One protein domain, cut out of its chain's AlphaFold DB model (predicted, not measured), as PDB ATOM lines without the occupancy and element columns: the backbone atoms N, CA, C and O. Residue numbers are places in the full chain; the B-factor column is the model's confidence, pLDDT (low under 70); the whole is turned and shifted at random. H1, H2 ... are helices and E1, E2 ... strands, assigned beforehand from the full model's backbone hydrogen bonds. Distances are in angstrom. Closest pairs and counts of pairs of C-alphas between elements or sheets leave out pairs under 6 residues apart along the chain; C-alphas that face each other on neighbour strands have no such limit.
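Overview. This is residues 8 to 102 of the 270 residues of the protein "Hypothetical protein" of Spumella elongata (UniProt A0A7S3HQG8). A strongly twisted sheet of five strands runs through the model, with the longest helix, H3, crossing over E3 and E1 on one face. The short helix H2 is over E2 on that same face, the short helix H1 is on the opposite face, and a long link, residues 52 to 71, runs from one edge strand, E4, to the other, E5. The printed part has 95 residues, with E1, E2, H1, E3, E4, E5, H2 and H3 in that order along the chain; the sheet order is E4, E3, E1, E2, E5, mixed. The class is mixed, helices and strands, though under half of the residues, 41 of 95, are in named elements. The whole is compact, with a radius of gyration of the C-alphas of 13.0 A, and rounded, spanning 31 by 30 by 27 A.

Along the chain. E1, residues 8 to 14, is 19.5 A long and begins with C-alpha 8 at (160.260, 180.302, 157.774). E2 is residues 20 to 24, 13.2 A; E3 is residues 39 to 43, 13.0 A; E4 is residues 49 to 51; E5 is residues 72 to 75. H1 is residues 25 to 28 and H2 residues 76 to 79. H3, residues 81 to 89, is 12.2 A long and ends with C-alpha 89 at (163.133, 173.928, 169.180).

Arrangement. The pairing of E1 is staggered: residues 8 to 11 pair with E3 and residues 11 to 14 with E2. E1 and E2 form a hairpin, antiparallel at 152 degrees, with N 12 and O 22 at 2.8 A. E3 and E1 are parallel at 37 degrees, with N 42 and O 9 at 2.8 A. E3 and E4 form a hairpin, antiparallel at 172 degrees, with N 41 and O 49 at 2.8 A. E2 and E5 are parallel at 41 degrees, with N 75 and O 23 at 2.8 A. H3 is on the sheet at a height of 9.4 A, across the strands at 87 degrees to E1 on the local plane; its closest C-alphas to E3 are those of Arg 87 and Leu 42, 6.1 A apart. H1 and H2 touch, their closest C-alphas being those of Ala 25 and Trp 76, 5.1 A apart. In H3, 4 of 5 O i to N i+4 pairs are within hydrogen-bond range; H1 and H2 are too short for such a pair.

Size, cuts and confidence. The farthest C-alphas, those of Gly 70 and Asp 100, are 35.3 A apart. The printed part has no cut, and its one long link is E4 to E5. After H3, residues 90 to 102 hold no named element, but residues 92 to 93 pair antiparallel with residues 96 to 97. The mean pLDDT of the printed part is 91.7; residues 56 to 59 are under 70.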
ATOM      1  N   SER A   8     161.205 180.684 156.730       96.69
ATOM      2  CA  SER A   8     160.260 180.302 157.774       96.69
ATOM      3  C   SER A   8     159.297 181.435 158.061       96.69
ATOM      4  O   SER A   8     159.706 182.593 158.077       96.69
ATOM      5  N   TYR A   9     158.050 181.084 158.335       97.00
ATOM      6  CA  TYR A   9     157.082 181.951 158.995       97.00
ATOM      7  C   TYR A   9     156.323 181.130 160.034       97.00
ATOM      8  O   TYR A   9     156.375 179.899 160.008       97.00
ATOM      9  N   THR A  10     155.650 181.800 160.957       97.62
ATOM     10  CA  THR A  10     154.891 181.167 162.037       97.62
ATOM     11  C   THR A  10     153.393 181.261 161.774       97.62
ATOM     12  O   THR A  10     152.897 182.210 161.157       97.62
ATOM     13  N   GLU A  11     152.668 180.253 162.246       97.50
ATOM     14  CA  GLU A  11     151.221 180.179 162.123       97.50
ATOM     15  C   GLU A  11     150.607 179.473 163.339       97.50
ATOM     16  O   GLU A  11     151.126 178.467 163.832       97.50
ATOM     17  N   ASP A  12     149.484 179.999 163.815       97.00
ATOM     18  CA  ASP A  12     148.616 179.339 164.783       97.00
ATOM     19  C   ASP A  12     147.342 178.861 164.070       97.00
ATOM     20  O   ASP A  12     146.657 179.621 163.382       97.00
ATOM     21  N   LEU A  13     146.999 177.586 164.272       95.38
ATOM     22  CA  LEU A  13     145.779 176.977 163.746       95.38
ATOM     23  C   LEU A  13     144.693 176.983 164.826       95.38
ATOM     24  O   LEU A  13     144.770 176.242 165.809       95.38
ATOM     25  N   LEU A  14     143.681 177.823 164.634       93.69
ATOM     26  CA  LEU A  14     142.556 178.019 165.542       93.69
ATOM     27  C   LEU A  14     141.281 177.324 165.047       93.69
ATOM     28  O   LEU A  14     141.154 176.936 163.886       93.69
ATOM     29  N   GLY A  15     140.298 177.223 165.942       93.19
ATOM     30  CA  GLY A  15     139.044 176.517 165.689       93.19
ATOM     31  C   GLY A  15     139.124 175.044 166.082       93.19
ATOM     32  O   GLY A  15     140.191 174.516 166.394       93.19
ATOM     33  N   ALA A  16     137.972 174.374 166.125       91.31
ATOM     34  CA  ALA A  16     137.902 172.982 166.582       91.31
ATOM     35  C   ALA A  16     138.638 172.018 165.635       91.31
ATOM     36  O   ALA A  16     139.035 170.927 166.047       91.31
ATOM     37  N   TRP A  17     138.829 172.432 164.384       92.50
ATOM     38  CA  TRP A  17     139.412 171.638 163.311       92.50
ATOM     39  C   TRP A  17     140.662 172.290 162.711       92.50
ATOM     40  O   TRP A  17     141.200 171.771 161.737       92.50
ATOM     41  N   GLY A  18     141.158 173.386 163.299       91.31
ATOM     42  CA  GLY A  18     142.270 174.156 162.737       91.31
ATOM     43  C   GLY A  18     141.887 174.885 161.450       91.31
ATOM     44  O   GLY A  18     142.717 175.020 160.564       91.31
ATOM     45  N   GLU A  19     140.622 175.281 161.316       94.06
ATOM     46  CA  GLU A  19     140.078 175.913 160.117       94.06
ATOM     47  C   GLU A  19     140.395 177.413 160.001       94.06
ATOM     48  O   GLU A  19     140.146 178.007 158.956       94.06
ATOM     49  N   ILE A  20     140.906 178.046 161.062       95.31
ATOM     50  CA  ILE A  20     141.301 179.459 161.068       95.31
ATOM     51  C   ILE A  20     142.819 179.539 161.185       95.31
ATOM     52  O   ILE A  20     143.395 179.045 162.150       95.31
ATOM     53  N   HIS A  21     143.449 180.215 160.235       96.62
ATOM     54  CA  HIS A  21     144.895 180.345 160.140       96.62
ATOM     55  C   HIS A  21     145.291 181.756 160.595       96.62
ATOM     56  O   HIS A  21     145.006 182.741 159.904       96.62
ATOM     57  N   GLN A  22     145.901 181.878 161.774       97.06
ATOM     58  CA  GLN A  22     146.560 183.111 162.205       97.06
ATOM     59  C   GLN A  22     148.010 183.057 161.753       97.06
ATOM     60  O   GLN A  22     148.775 182.252 162.262       97.06
ATOM     61  N   VAL A  23     148.381 183.899 160.799       96.75
ATOM     62  CA  VAL A  23     149.699 183.869 160.160       96.75
ATOM     63  C   VAL A  23     150.494 185.095 160.578       96.75
ATOM     64  O   VAL A  23     149.921 186.179 160.711       96.75
ATOM     65  N   ASP A  24     151.809 184.940 160.726       95.50
ATOM     66  CA  ASP A  24     152.744 186.057 160.845       95.50
ATOM     67  C   ASP A  24     152.403 187.178 159.842       95.50
ATOM     68  O   ASP A  24     152.450 187.013 158.614       95.50
ATOM     69  N   ALA A  25     152.044 188.339 160.389       92.62
ATOM     70  CA  ALA A  25     151.622 189.488 159.608       92.62
ATOM     71  C   ALA A  25     152.688 189.978 158.615       92.62
ATOM     72  O   ALA A  25     152.333 190.390 157.509       92.62
ATOM     73  N   ALA A  26     153.978 189.894 158.951       90.19
ATOM     74  CA  ALA A  26     155.049 190.322 158.056       90.19
ATOM     75  C   ALA A  26     155.152 189.413 156.827       90.19
ATOM     76  O   ALA A  26     155.268 189.905 155.702       90.19
ATOM     77  N   ALA A  27     155.023 188.097 157.020       90.19
ATOM     78  CA  ALA A  27     154.999 187.130 155.922       90.19
ATOM     79  C   ALA A  27     153.788 187.361 154.997       90.19
ATOM     80  O   ALA A  27     153.877 187.210 153.780       90.19
ATOM     81  N   MET A  28     152.665 187.808 155.562       89.94
ATOM     82  CA  MET A  28     151.450 188.162 154.824       89.94
ATOM     83  C   MET A  28     151.484 189.554 154.182       89.94
ATOM     84  O   MET A  28     150.586 189.879 153.398       89.94
ATOM     85  N   ASN A  29     152.478 190.392 154.461       83.56
ATOM     86  CA  ASN A  29     152.530 191.743 153.899       83.56
ATOM     87  C   ASN A  29     153.122 191.775 152.474       83.56
ATOM     88  O   ASN A  29     152.935 192.748 151.748       83.56
ATOM     89  N   ASN A  30     153.767 190.690 152.030       81.38
ATOM     90  CA  ASN A  30     154.339 190.572 150.689       81.38
ATOM     91  C   ASN A  30     153.462 189.714 149.755       81.38
ATOM     92  O   ASN A  30     153.254 188.526 149.996       81.38
ATOM     93  N   TYR A  31     152.947 190.299 148.670       82.88
ATOM     94  CA  TYR A  31     152.145 189.584 147.660       82.88
ATOM     95  C   TYR A  31     152.975 189.022 146.499       82.88
ATOM     96  O   TYR A  31     152.420 188.411 145.583       82.88
ATOM     97  N   TYR A  32     154.284 189.264 146.494       82.06
ATOM     98  CA  TYR A  32     155.158 188.845 145.410       82.06
ATOM     99  C   TYR A  32     155.711 187.444 145.668       82.06
ATOM    100  O   TYR A  32     155.983 187.103 146.819       82.06
ATOM    101  N   PRO A  33     155.910 186.641 144.607       80.81
ATOM    102  CA  PRO A  33     156.577 185.360 144.739       80.81
ATOM    103  C   PRO A  33     157.963 185.530 145.348       80.81
ATOM    104  O   PRO A  33     158.720 186.426 144.965       80.81
ATOM    105  N   HIS A  34     158.288 184.627 146.256       85.81
ATOM    106  CA  HIS A  34     159.620 184.510 146.815       85.81
ATOM    107  C   HIS A  34     160.543 183.721 145.883       85.81
ATOM    108  O   HIS A  34     160.112 183.015 144.964       85.81
ATOM    109  N   ALA A  35     161.841 183.822 146.129       85.31
ATOM    110  CA  ALA A  35     162.824 182.923 145.580       85.31
ATOM    111  C   ALA A  35     162.481 181.481 145.968       85.31
ATOM    112  O   ALA A  35     162.046 181.171 147.077       85.31
ATOM    113  N   VAL A  36     162.717 180.581 145.024       88.62
ATOM    114  CA  VAL A  36     162.538 179.145 145.207       88.62
ATOM    115  C   VAL A  36     163.576 178.663 146.226       88.62
ATOM    116  O   VAL A  36     164.750 178.543 145.889       88.62
ATOM    117  N   THR A  37     163.169 178.425 147.471       91.06
ATOM    118  CA  THR A  37     164.019 177.979 148.591       91.06
ATOM    119  C   THR A  37     163.193 177.070 149.502       91.06
ATOM    120  O   THR A  37     161.977 177.265 149.555       91.06
ATOM    121  N   PRO A  38     163.766 176.084 150.221       94.56
ATOM    122  CA  PRO A  38     162.992 175.296 151.173       94.56
ATOM    123  C   PRO A  38     162.215 176.210 152.125       94.56
ATOM    124  O   PRO A  38     162.784 177.155 152.673       94.56
ATOM    125  N   SER A  39     160.925 175.942 152.311       94.94
ATOM    126  CA  SER A  39     160.053 176.766 153.153       94.94
ATOM    127  C   SER A  39     159.430 175.938 154.266       94.94
ATOM    128  O   SER A  39     159.082 174.776 154.055       94.94
ATOM    129  N   VAL A  40     159.258 176.536 155.441       97.00
ATOM    130  CA  VAL A  40     158.506 175.946 156.550       97.00
ATOM    131  C   VAL A  40     157.469 176.926 157.095       97.00
ATOM    132  O   VAL A  40     157.784 178.082 157.377       97.00
ATOM    133  N   CYS A  41     156.241 176.444 157.259       97.44
ATOM    134  CA  CYS A  41     155.257 177.043 158.148       97.44
ATOM    135  C   CYS A  41     155.409 176.403 159.528       97.44
ATOM    136  O   CYS A  41     155.170 175.202 159.690       97.44
ATOM    137  N   LEU A  42     155.884 177.182 160.493       98.31
ATOM    138  CA  LEU A  42     156.134 176.746 161.857       98.31
ATOM    139  C   LEU A  42     154.839 176.799 162.668       98.31
ATOM    140  O   LEU A  42     154.273 177.874 162.862       98.31
ATOM    141  N   HIS A  43     154.430 175.659 163.222       97.62
ATOM    142  CA  HIS A  43     153.292 175.575 164.135       97.62
ATOM    143  C   HIS A  43     153.724 175.313 165.575       97.62
ATOM    144  O   HIS A  43     154.785 174.749 165.835       97.62
ATOM    145  N   TRP A  44     152.851 175.667 166.520       96.50
ATOM    146  CA  TRP A  44     153.009 175.298 167.923       96.50
ATOM    147  C   TRP A  44     152.162 174.074 168.291       96.50
ATOM    148  O   TRP A  44     150.968 174.015 167.996       96.50
ATOM    149  N   GLY A  45     152.774 173.091 168.959       95.50
ATOM    150  CA  GLY A  45     152.074 171.919 169.504       95.50
ATOM    151  C   GLY A  45     151.524 170.926 168.468       95.50
ATOM    152  O   GLY A  45     150.707 170.072 168.818       95.50
ATOM    153  N   ARG A  46     151.939 171.027 167.202       96.38
ATOM    154  CA  ARG A  46     151.583 170.117 166.102       96.38
ATOM    155  C   ARG A  46     152.643 170.149 165.005       96.38
ATOM    156  O   ARG A  46     153.513 171.014 165.028       96.38
ATOM    157  N   ASP A  47     152.516 169.238 164.045       97.69
ATOM    158  CA  ASP A  47     153.398 169.181 162.881       97.69
ATOM    159  C   ASP A  47     153.383 170.501 162.105       97.69
ATOM    160  O   ASP A  47     152.323 171.018 161.747       97.69
ATOM    161  N   SER A  48     154.577 171.013 161.832       97.81
ATOM    162  CA  SER A  48     154.859 172.112 160.914       97.81
ATOM    163  C   SER A  48     154.773 171.631 159.466       97.81
ATOM    164  O   SER A  48     155.086 170.478 159.158       97.81
ATOM    165  N   TYR A  49     154.410 172.525 158.547       95.94
ATOM    166  CA  TYR A  49     154.424 172.203 157.121       95.94
ATOM    167  C   TYR A  49     155.767 172.579 156.511       95.94
ATOM    168  O   TYR A  49     156.077 173.757 156.361       95.94
ATOM    169  N   TYR A  50     156.564 171.581 156.141       95.69
ATOM    170  CA  TYR A  50     157.856 171.779 155.495       95.69
ATOM    171  C   TYR A  50     157.812 171.354 154.034       95.69
ATOM    172  O   TYR A  50     157.345 170.269 153.704       95.69
ATOM    173  N   THR A  51     158.343 172.205 153.164       93.75
ATOM    174  CA  THR A  51     158.415 171.958 151.726       93.75
ATOM    175  C   THR A  51     159.857 172.088 151.264       93.75
ATOM    176  O   THR A  51     160.346 173.207 151.066       93.75
ATOM    177  N   PRO A  52     160.565 170.956 151.103       92.69
ATOM    178  CA  PRO A  52     161.891 170.961 150.521       92.69
ATOM    179  C   PRO A  52     161.808 171.320 149.040       92.69
ATOM    180  O   PRO A  52     160.868 170.958 148.336       92.69
ATOM    181  N   CYS A  53     162.842 171.969 148.529       88.88
ATOM    182  CA  CYS A  53     162.991 172.106 147.088       88.88
ATOM    183  C   CYS A  53     163.245 170.770 146.392       88.88
ATOM    184  O   CYS A  53     163.947 169.913 146.930       88.88
ATOM    185  N   GLY A  54     162.756 170.633 145.156       79.12
ATOM    186  CA  GLY A  54     162.971 169.445 144.335       79.12
ATOM    187  C   GLY A  54     162.263 168.196 144.854       79.12
ATOM    188  O   GLY A  54     162.529 167.110 144.341       79.12
ATOM    189  N   ALA A  55     161.397 168.330 145.866       72.19
ATOM    190  CA  ALA A  55     160.639 167.219 146.422       72.19
ATOM    191  C   ALA A  55     159.598 166.707 145.419       72.19
ATOM    192  O   ALA A  55     159.517 165.505 145.183       72.19
ATOM    193  N   GLU A  56     158.870 167.622 144.771       69.81
ATOM    194  CA  GLU A  56     157.916 167.302 143.710       69.81
ATOM    195  C   GLU A  56     157.895 168.395 142.628       69.81
ATOM    196  O   GLU A  56     158.072 169.578 142.943       69.81
ATOM    197  N   PRO A  57     157.645 168.045 141.350       66.88
ATOM    198  CA  PRO A  57     157.462 169.029 140.287       66.88
ATOM    199  C   PRO A  57     156.343 170.023 140.631       66.88
ATOM    200  O   PRO A  57     155.178 169.645 140.721       66.88
ATOM    201  N   GLY A  58     156.694 171.301 140.793       66.06
ATOM    202  CA  GLY A  58     155.744 172.366 141.139       66.06
ATOM    203  C   GLY A  58     155.624 172.678 142.636       66.06
ATOM    204  O   GLY A  58     154.967 173.657 142.975       66.06
ATOM    205  N   LEU A  59     156.301 171.924 143.511       64.31
ATOM    206  CA  LEU A  59     156.402 172.192 144.954       64.31
ATOM    207  C   LEU A  59     157.823 172.613 145.351       64.31
ATOM    208  O   LEU A  59     158.297 172.310 146.443       64.31
ATOM    209  N   ASP A  60     158.539 173.303 144.462       76.75
ATOM    210  CA  ASP A  60     159.894 173.767 144.746       76.75
ATOM    211  C   ASP A  60     159.851 174.914 145.772       76.75
ATOM    212  O   ASP A  60     159.794 176.088 145.418       76.75
ATOM    213  N   GLY A  61     159.836 174.581 147.066       73.12
ATOM    214  CA  GLY A  61     159.979 175.563 148.139       73.12
ATOM    215  C   GLY A  61     158.783 176.492 148.395       73.12
ATOM    216  O   GLY A  61     158.943 177.463 149.127       73.12
ATOM    217  N   HIS A  62     157.606 176.226 147.810       80.38
ATOM    218  CA  HIS A  62     156.373 177.034 147.923       80.38
ATOM    219  C   HIS A  62     156.592 178.558 147.919       80.38
ATOM    220  O   HIS A  62     156.322 179.234 148.915       80.38
ATOM    221  N   PRO A  63     157.069 179.142 146.806       77.38
ATOM    222  CA  PRO A  63     157.324 180.583 146.713       77.38
ATOM    223  C   PRO A  63     156.061 181.446 146.888       77.38
ATOM    224  O   PRO A  63     156.163 182.660 147.040       77.38
ATOM    225  N   ASP A  64     154.882 180.825 146.849       83.38
ATOM    226  CA  ASP A  64     153.560 181.415 147.031       83.38
ATOM    227  C   ASP A  64     153.086 181.460 148.493       83.38
ATOM    228  O   ASP A  64     152.063 182.080 148.774       83.38
ATOM    229  N   TRP A  65     153.800 180.820 149.426       88.69
ATOM    230  CA  TRP A  65     153.462 180.873 150.851       88.69
ATOM    231  C   TRP A  65     153.900 182.186 151.518       88.69
ATOM    232  O   TRP A  65     154.947 182.719 151.139       88.69
ATOM    233  N   PRO A  66     153.168 182.665 152.546       89.81
ATOM    234  CA  PRO A  66     151.987 182.044 153.166       89.81
ATOM    235  C   PRO A  66     150.732 182.051 152.282       89.81
ATOM    236  O   PRO A  66     150.511 182.968 151.488       89.81
ATOM    237  N   GLN A  67     149.894 181.018 152.429       86.75
ATOM    238  CA  GLN A  67     148.614 180.956 151.720       86.75
ATOM    239  C   GLN A  67     147.671 182.062 152.200       86.75
ATOM    240  O   GLN A  67     147.726 182.509 153.341       86.75
ATOM    241  N   ARG A  68     146.771 182.505 151.319       89.44
ATOM    242  CA  ARG A  68     145.803 183.574 151.593       89.44
ATOM    243  C   ARG A  68     144.392 183.064 151.321       89.44
ATOM    244  O   ARG A  68     144.183 182.300 150.382       89.44
ATOM    245  N   GLY A  69     143.408 183.514 152.096       91.62
ATOM    246  CA  GLY A  69     142.023 183.078 151.921       91.62
ATOM    247  C   GLY A  69     141.067 183.647 152.964       91.62
ATOM    248  O   GLY A  69     141.471 184.386 153.853       91.62
ATOM    249  N   GLY A  70     139.785 183.285 152.858       91.81
ATOM    250  CA  GLY A  70     138.724 183.819 153.722       91.81
ATOM    251  C   GLY A  70     138.853 183.468 155.211       91.81
ATOM    252  O   GLY A  70     138.203 184.119 156.021       91.81
ATOM    253  N   GLN A  71     139.682 182.475 155.559       93.44
ATOM    254  CA  GLN A  71     139.963 182.045 156.936       93.44
ATOM    255  C   GLN A  71     141.426 182.278 157.351       93.44
ATOM    256  O   GLN A  71     141.874 181.723 158.351       93.44
ATOM    257  N   VAL A  72     142.169 183.084 156.586       95.50
ATOM    258  CA  VAL A  72     143.553 183.451 156.896       95.50
ATOM    259  C   VAL A  72     143.591 184.904 157.347       95.50
ATOM    260  O   VAL A  72     143.154 185.792 156.612       95.50
ATOM    261  N   TYR A  73     144.143 185.159 158.530       95.44
ATOM    262  CA  TYR A  73     144.276 186.505 159.085       95.44
ATOM    263  C   TYR A  73     145.694 186.747 159.596       95.44
ATOM    264  O   TYR A  73     146.399 185.823 159.986       95.44
ATOM    265  N   GLN A  74     146.101 188.010 159.576       94.12
ATOM    266  CA  GLN A  74     147.434 188.447 159.975       94.12
ATOM    267  C   GLN A  74     147.494 188.667 161.492       94.12
ATOM    268  O   GLN A  74     146.586 189.286 162.047       94.12
ATOM    269  N   GLU A  75     148.566 188.221 162.144       95.50
ATOM    270  CA  GLU A  75     148.823 188.423 163.574       95.50
ATOM    271  C   GLU A  75     150.279 188.861 163.798       95.50
ATOM    272  O   GLU A  75     151.221 188.121 163.521       95.50
ATOM    273  N   TRP A  76     150.473 190.080 164.309       92.75
ATOM    274  CA  TRP A  76     151.805 190.640 164.572       92.75
ATOM    275  C   TRP A  76     152.464 190.044 165.815       92.75
ATOM    276  O   TRP A  76     153.689 190.065 165.923       92.75
ATOM    277  N   ARG A  77     151.683 189.486 166.751       94.88
ATOM    278  CA  ARG A  77     152.241 188.768 167.904       94.88
ATOM    279  C   ARG A  77     153.093 187.579 167.468       94.88
ATOM    280  O   ARG A  77     154.079 187.312 168.126       94.88
ATOM    281  N   LEU A  78     152.758 186.922 166.357       94.88
ATOM    282  CA  LEU A  78     153.513 185.776 165.839       94.88
ATOM    283  C   LEU A  78     154.883 186.154 165.250       94.88
ATOM    284  O   LEU A  78     155.692 185.274 164.965       94.88
ATOM    285  N   HIS A  79     155.153 187.453 165.102       94.81
ATOM    286  CA  HIS A  79     156.377 188.010 164.531       94.81
ATOM    287  C   HIS A  79     157.465 188.306 165.588       94.81
ATOM    288  O   HIS A  79     158.253 189.241 165.440       94.81
ATOM    289  N   GLN A  80     157.459 187.582 166.711       94.75
ATOM    290  CA  GLN A  80     158.350 187.810 167.855       94.75
ATOM    291  C   GLN A  80     159.401 186.701 167.990       94.75
ATOM    292  O   GLN A  80     159.203 185.594 167.495       94.75
ATOM    293  N   GLU A  81     160.510 187.001 168.679       94.69
ATOM    294  CA  GLU A  81     161.654 186.084 168.871       94.69
ATOM    295  C   GLU A  81     161.209 184.713 169.384       94.69
ATOM    296  O   GLU A  81     161.454 183.705 168.719       94.69
ATOM    297  N   ASP A  82     160.471 184.712 170.493       96.25
ATOM    298  CA  ASP A  82     160.019 183.502 171.180       96.25
ATOM    299  C   ASP A  82     159.139 182.620 170.280       96.25
ATOM    300  O   ASP A  82     159.251 181.395 170.276       96.25
ATOM    301  N   ASP A  83     158.300 183.233 169.436       97.38
ATOM    302  CA  ASP A  83     157.427 182.483 168.536       97.38
ATOM    303  C   ASP A  83     158.223 181.689 167.483       97.38
ATOM    304  O   ASP A  83     157.798 180.597 167.090       97.38
ATOM    305  N   TYR A  84     159.383 182.191 167.051       97.88
ATOM    306  CA  TYR A  84     160.269 181.479 166.132       97.88
ATOM    307  C   TYR A  84     161.192 180.497 166.855       97.88
ATOM    308  O   TYR A  84     161.330 179.359 166.398       97.88
ATOM    309  N   THR A  85     161.834 180.910 167.954       97.00
ATOM    310  CA  THR A  85     162.782 180.063 168.698       97.00
ATOM    311  C   THR A  85     162.096 178.826 169.244       97.00
ATOM    312  O   THR A  85     162.552 177.714 168.984       97.00
ATOM    313  N   ASP A  86     160.954 178.996 169.907       97.50
ATOM    314  CA  ASP A  86     160.286 177.898 170.595       97.50
ATOM    315  C   ASP A  86     159.753 176.888 169.571       97.50
ATOM    316  O   ASP A  86     159.922 175.673 169.715       97.50
ATOM    317  N   ARG A  87     159.159 177.377 168.472       98.25
ATOM    318  CA  ARG A  87     158.669 176.512 167.389       98.25
ATOM    319  C   ARG A  87     159.801 175.803 166.649       98.25
ATOM    320  O   ARG A  87     159.597 174.672 166.220       98.25
ATOM    321  N   LEU A  88     160.977 176.416 166.492       98.00
ATOM    322  CA  LEU A  88     162.153 175.746 165.918       98.00
ATOM    323  C   LEU A  88     162.735 174.685 166.862       98.00
ATOM    324  O   LEU A  88     163.201 173.648 166.389       98.00
ATOM    325  N   ASP A  89     162.679 174.898 168.176       97.75
ATOM    326  CA  ASP A  89     163.133 173.928 169.180       97.75
ATOM    327  C   ASP A  89     162.240 172.681 169.226       97.75
ATOM    328  O   ASP A  89     162.724 171.553 169.388       97.75
ATOM    329  N   GLU A  90     160.937 172.870 169.020       97.94
ATOM    330  CA  GLU A  90     159.923 171.815 169.057       97.94
ATOM    331  C   GLU A  90     159.413 171.393 167.670       97.94
ATOM    332  O   GLU A  90     158.435 170.650 167.568       97.94
ATOM    333  N   VAL A  91     160.094 171.809 166.594       98.44
ATOM    334  CA  VAL A  91     159.630 171.559 165.224       98.44
ATOM    335  C   VAL A  91     159.464 170.064 164.958       98.44
ATOM    336  O   VAL A  91     160.380 169.245 165.125       98.44
ATOM    337  N   THR A  92     158.267 169.719 164.497       98.44
ATOM    338  CA  THR A  92     157.891 168.377 164.062       98.44
ATOM    339  C   THR A  92     157.428 168.421 162.611       98.44
ATOM    340  O   THR A  92     156.815 169.394 162.187       98.44
ATOM    341  N   VAL A  93     157.777 167.403 161.827       97.69
ATOM    342  CA  VAL A  93     157.339 167.219 160.436       97.69
ATOM    343  C   VAL A  93     157.031 165.736 160.258       97.69
ATOM    344  O   VAL A  93     157.856 164.891 160.621       97.69
ATOM    345  N   ASP A  94     155.847 165.413 159.738       96.94
ATOM    346  CA  ASP A  94     155.348 164.040 159.565       96.94
ATOM    347  C   ASP A  94     155.457 163.188 160.849       96.94
ATOM    348  O   ASP A  94     155.952 162.051 160.846       96.94
ATOM    349  N   GLY A  95     155.056 163.770 161.980       97.75
ATOM    350  CA  GLY A  95     155.064 163.162 163.307       97.75
ATOM    351  C   GLY A  95     156.453 162.957 163.914       97.75
ATOM    352  O   GLY A  95     156.590 162.222 164.896       97.75
ATOM    353  N   LYS A  96     157.510 163.547 163.340       98.25
ATOM    354  CA  LYS A  96     158.896 163.382 163.807       98.25
ATOM    355  C   LYS A  96     159.493 164.712 164.225       98.25
ATOM    356  O   LYS A  96     159.441 165.670 163.464       98.25
ATOM    357  N   LYS A  97     160.149 164.752 165.390       98.19
ATOM    358  CA  LYS A  97     160.943 165.914 165.819       98.19
ATOM    359  C   LYS A  97     162.169 166.065 164.916       98.19
ATOM    360  O   LYS A  97     162.974 165.136 164.807       98.19
ATOM    361  N   VAL A  98     162.300 167.220 164.269       98.25
ATOM    362  CA  VAL A  98     163.340 167.495 163.258       98.25
ATOM    363  C   VAL A  98     164.254 168.670 163.613       98.25
ATOM    364  O   VAL A  98     165.121 169.007 162.816       98.25
ATOM    365  N   ALA A  99     164.144 169.227 164.823       97.94
ATOM    366  CA  ALA A  99     164.958 170.358 165.294       97.94
ATOM    367  C   ALA A  99     166.482 170.140 165.166       97.94
ATOM    368  O   ALA A  99     167.226 171.068 164.868       97.94
ATOM    369  N   ASP A 100     166.958 168.900 165.335       97.81
ATOM    370  CA  ASP A 100     168.382 168.542 165.216       97.81
ATOM    371  C   ASP A 100     168.776 168.046 163.811       97.81
ATOM    372  O   ASP A 100     169.790 167.362 163.636       97.81
ATOM    373  N   LYS A 101     167.950 168.320 162.796       97.56
ATOM    374  CA  LYS A 101     168.190 167.957 161.393       97.56
ATOM    375  C   LYS A 101     168.266 169.208 160.540       97.56
ATOM    376  O   LYS A 101     167.560 170.178 160.783       97.56
ATOM    377  N   GLU A 102     169.104 169.180 159.510       96.12
ATOM    378  CA  GLU A 102     169.088 170.248 158.511       96.12
ATOM    379  C   GLU A 102     167.771 170.230 157.717       96.12
ATOM    380  O   GLU A 102     167.265 169.142 157.420       96.12
TER     381      GLU A 102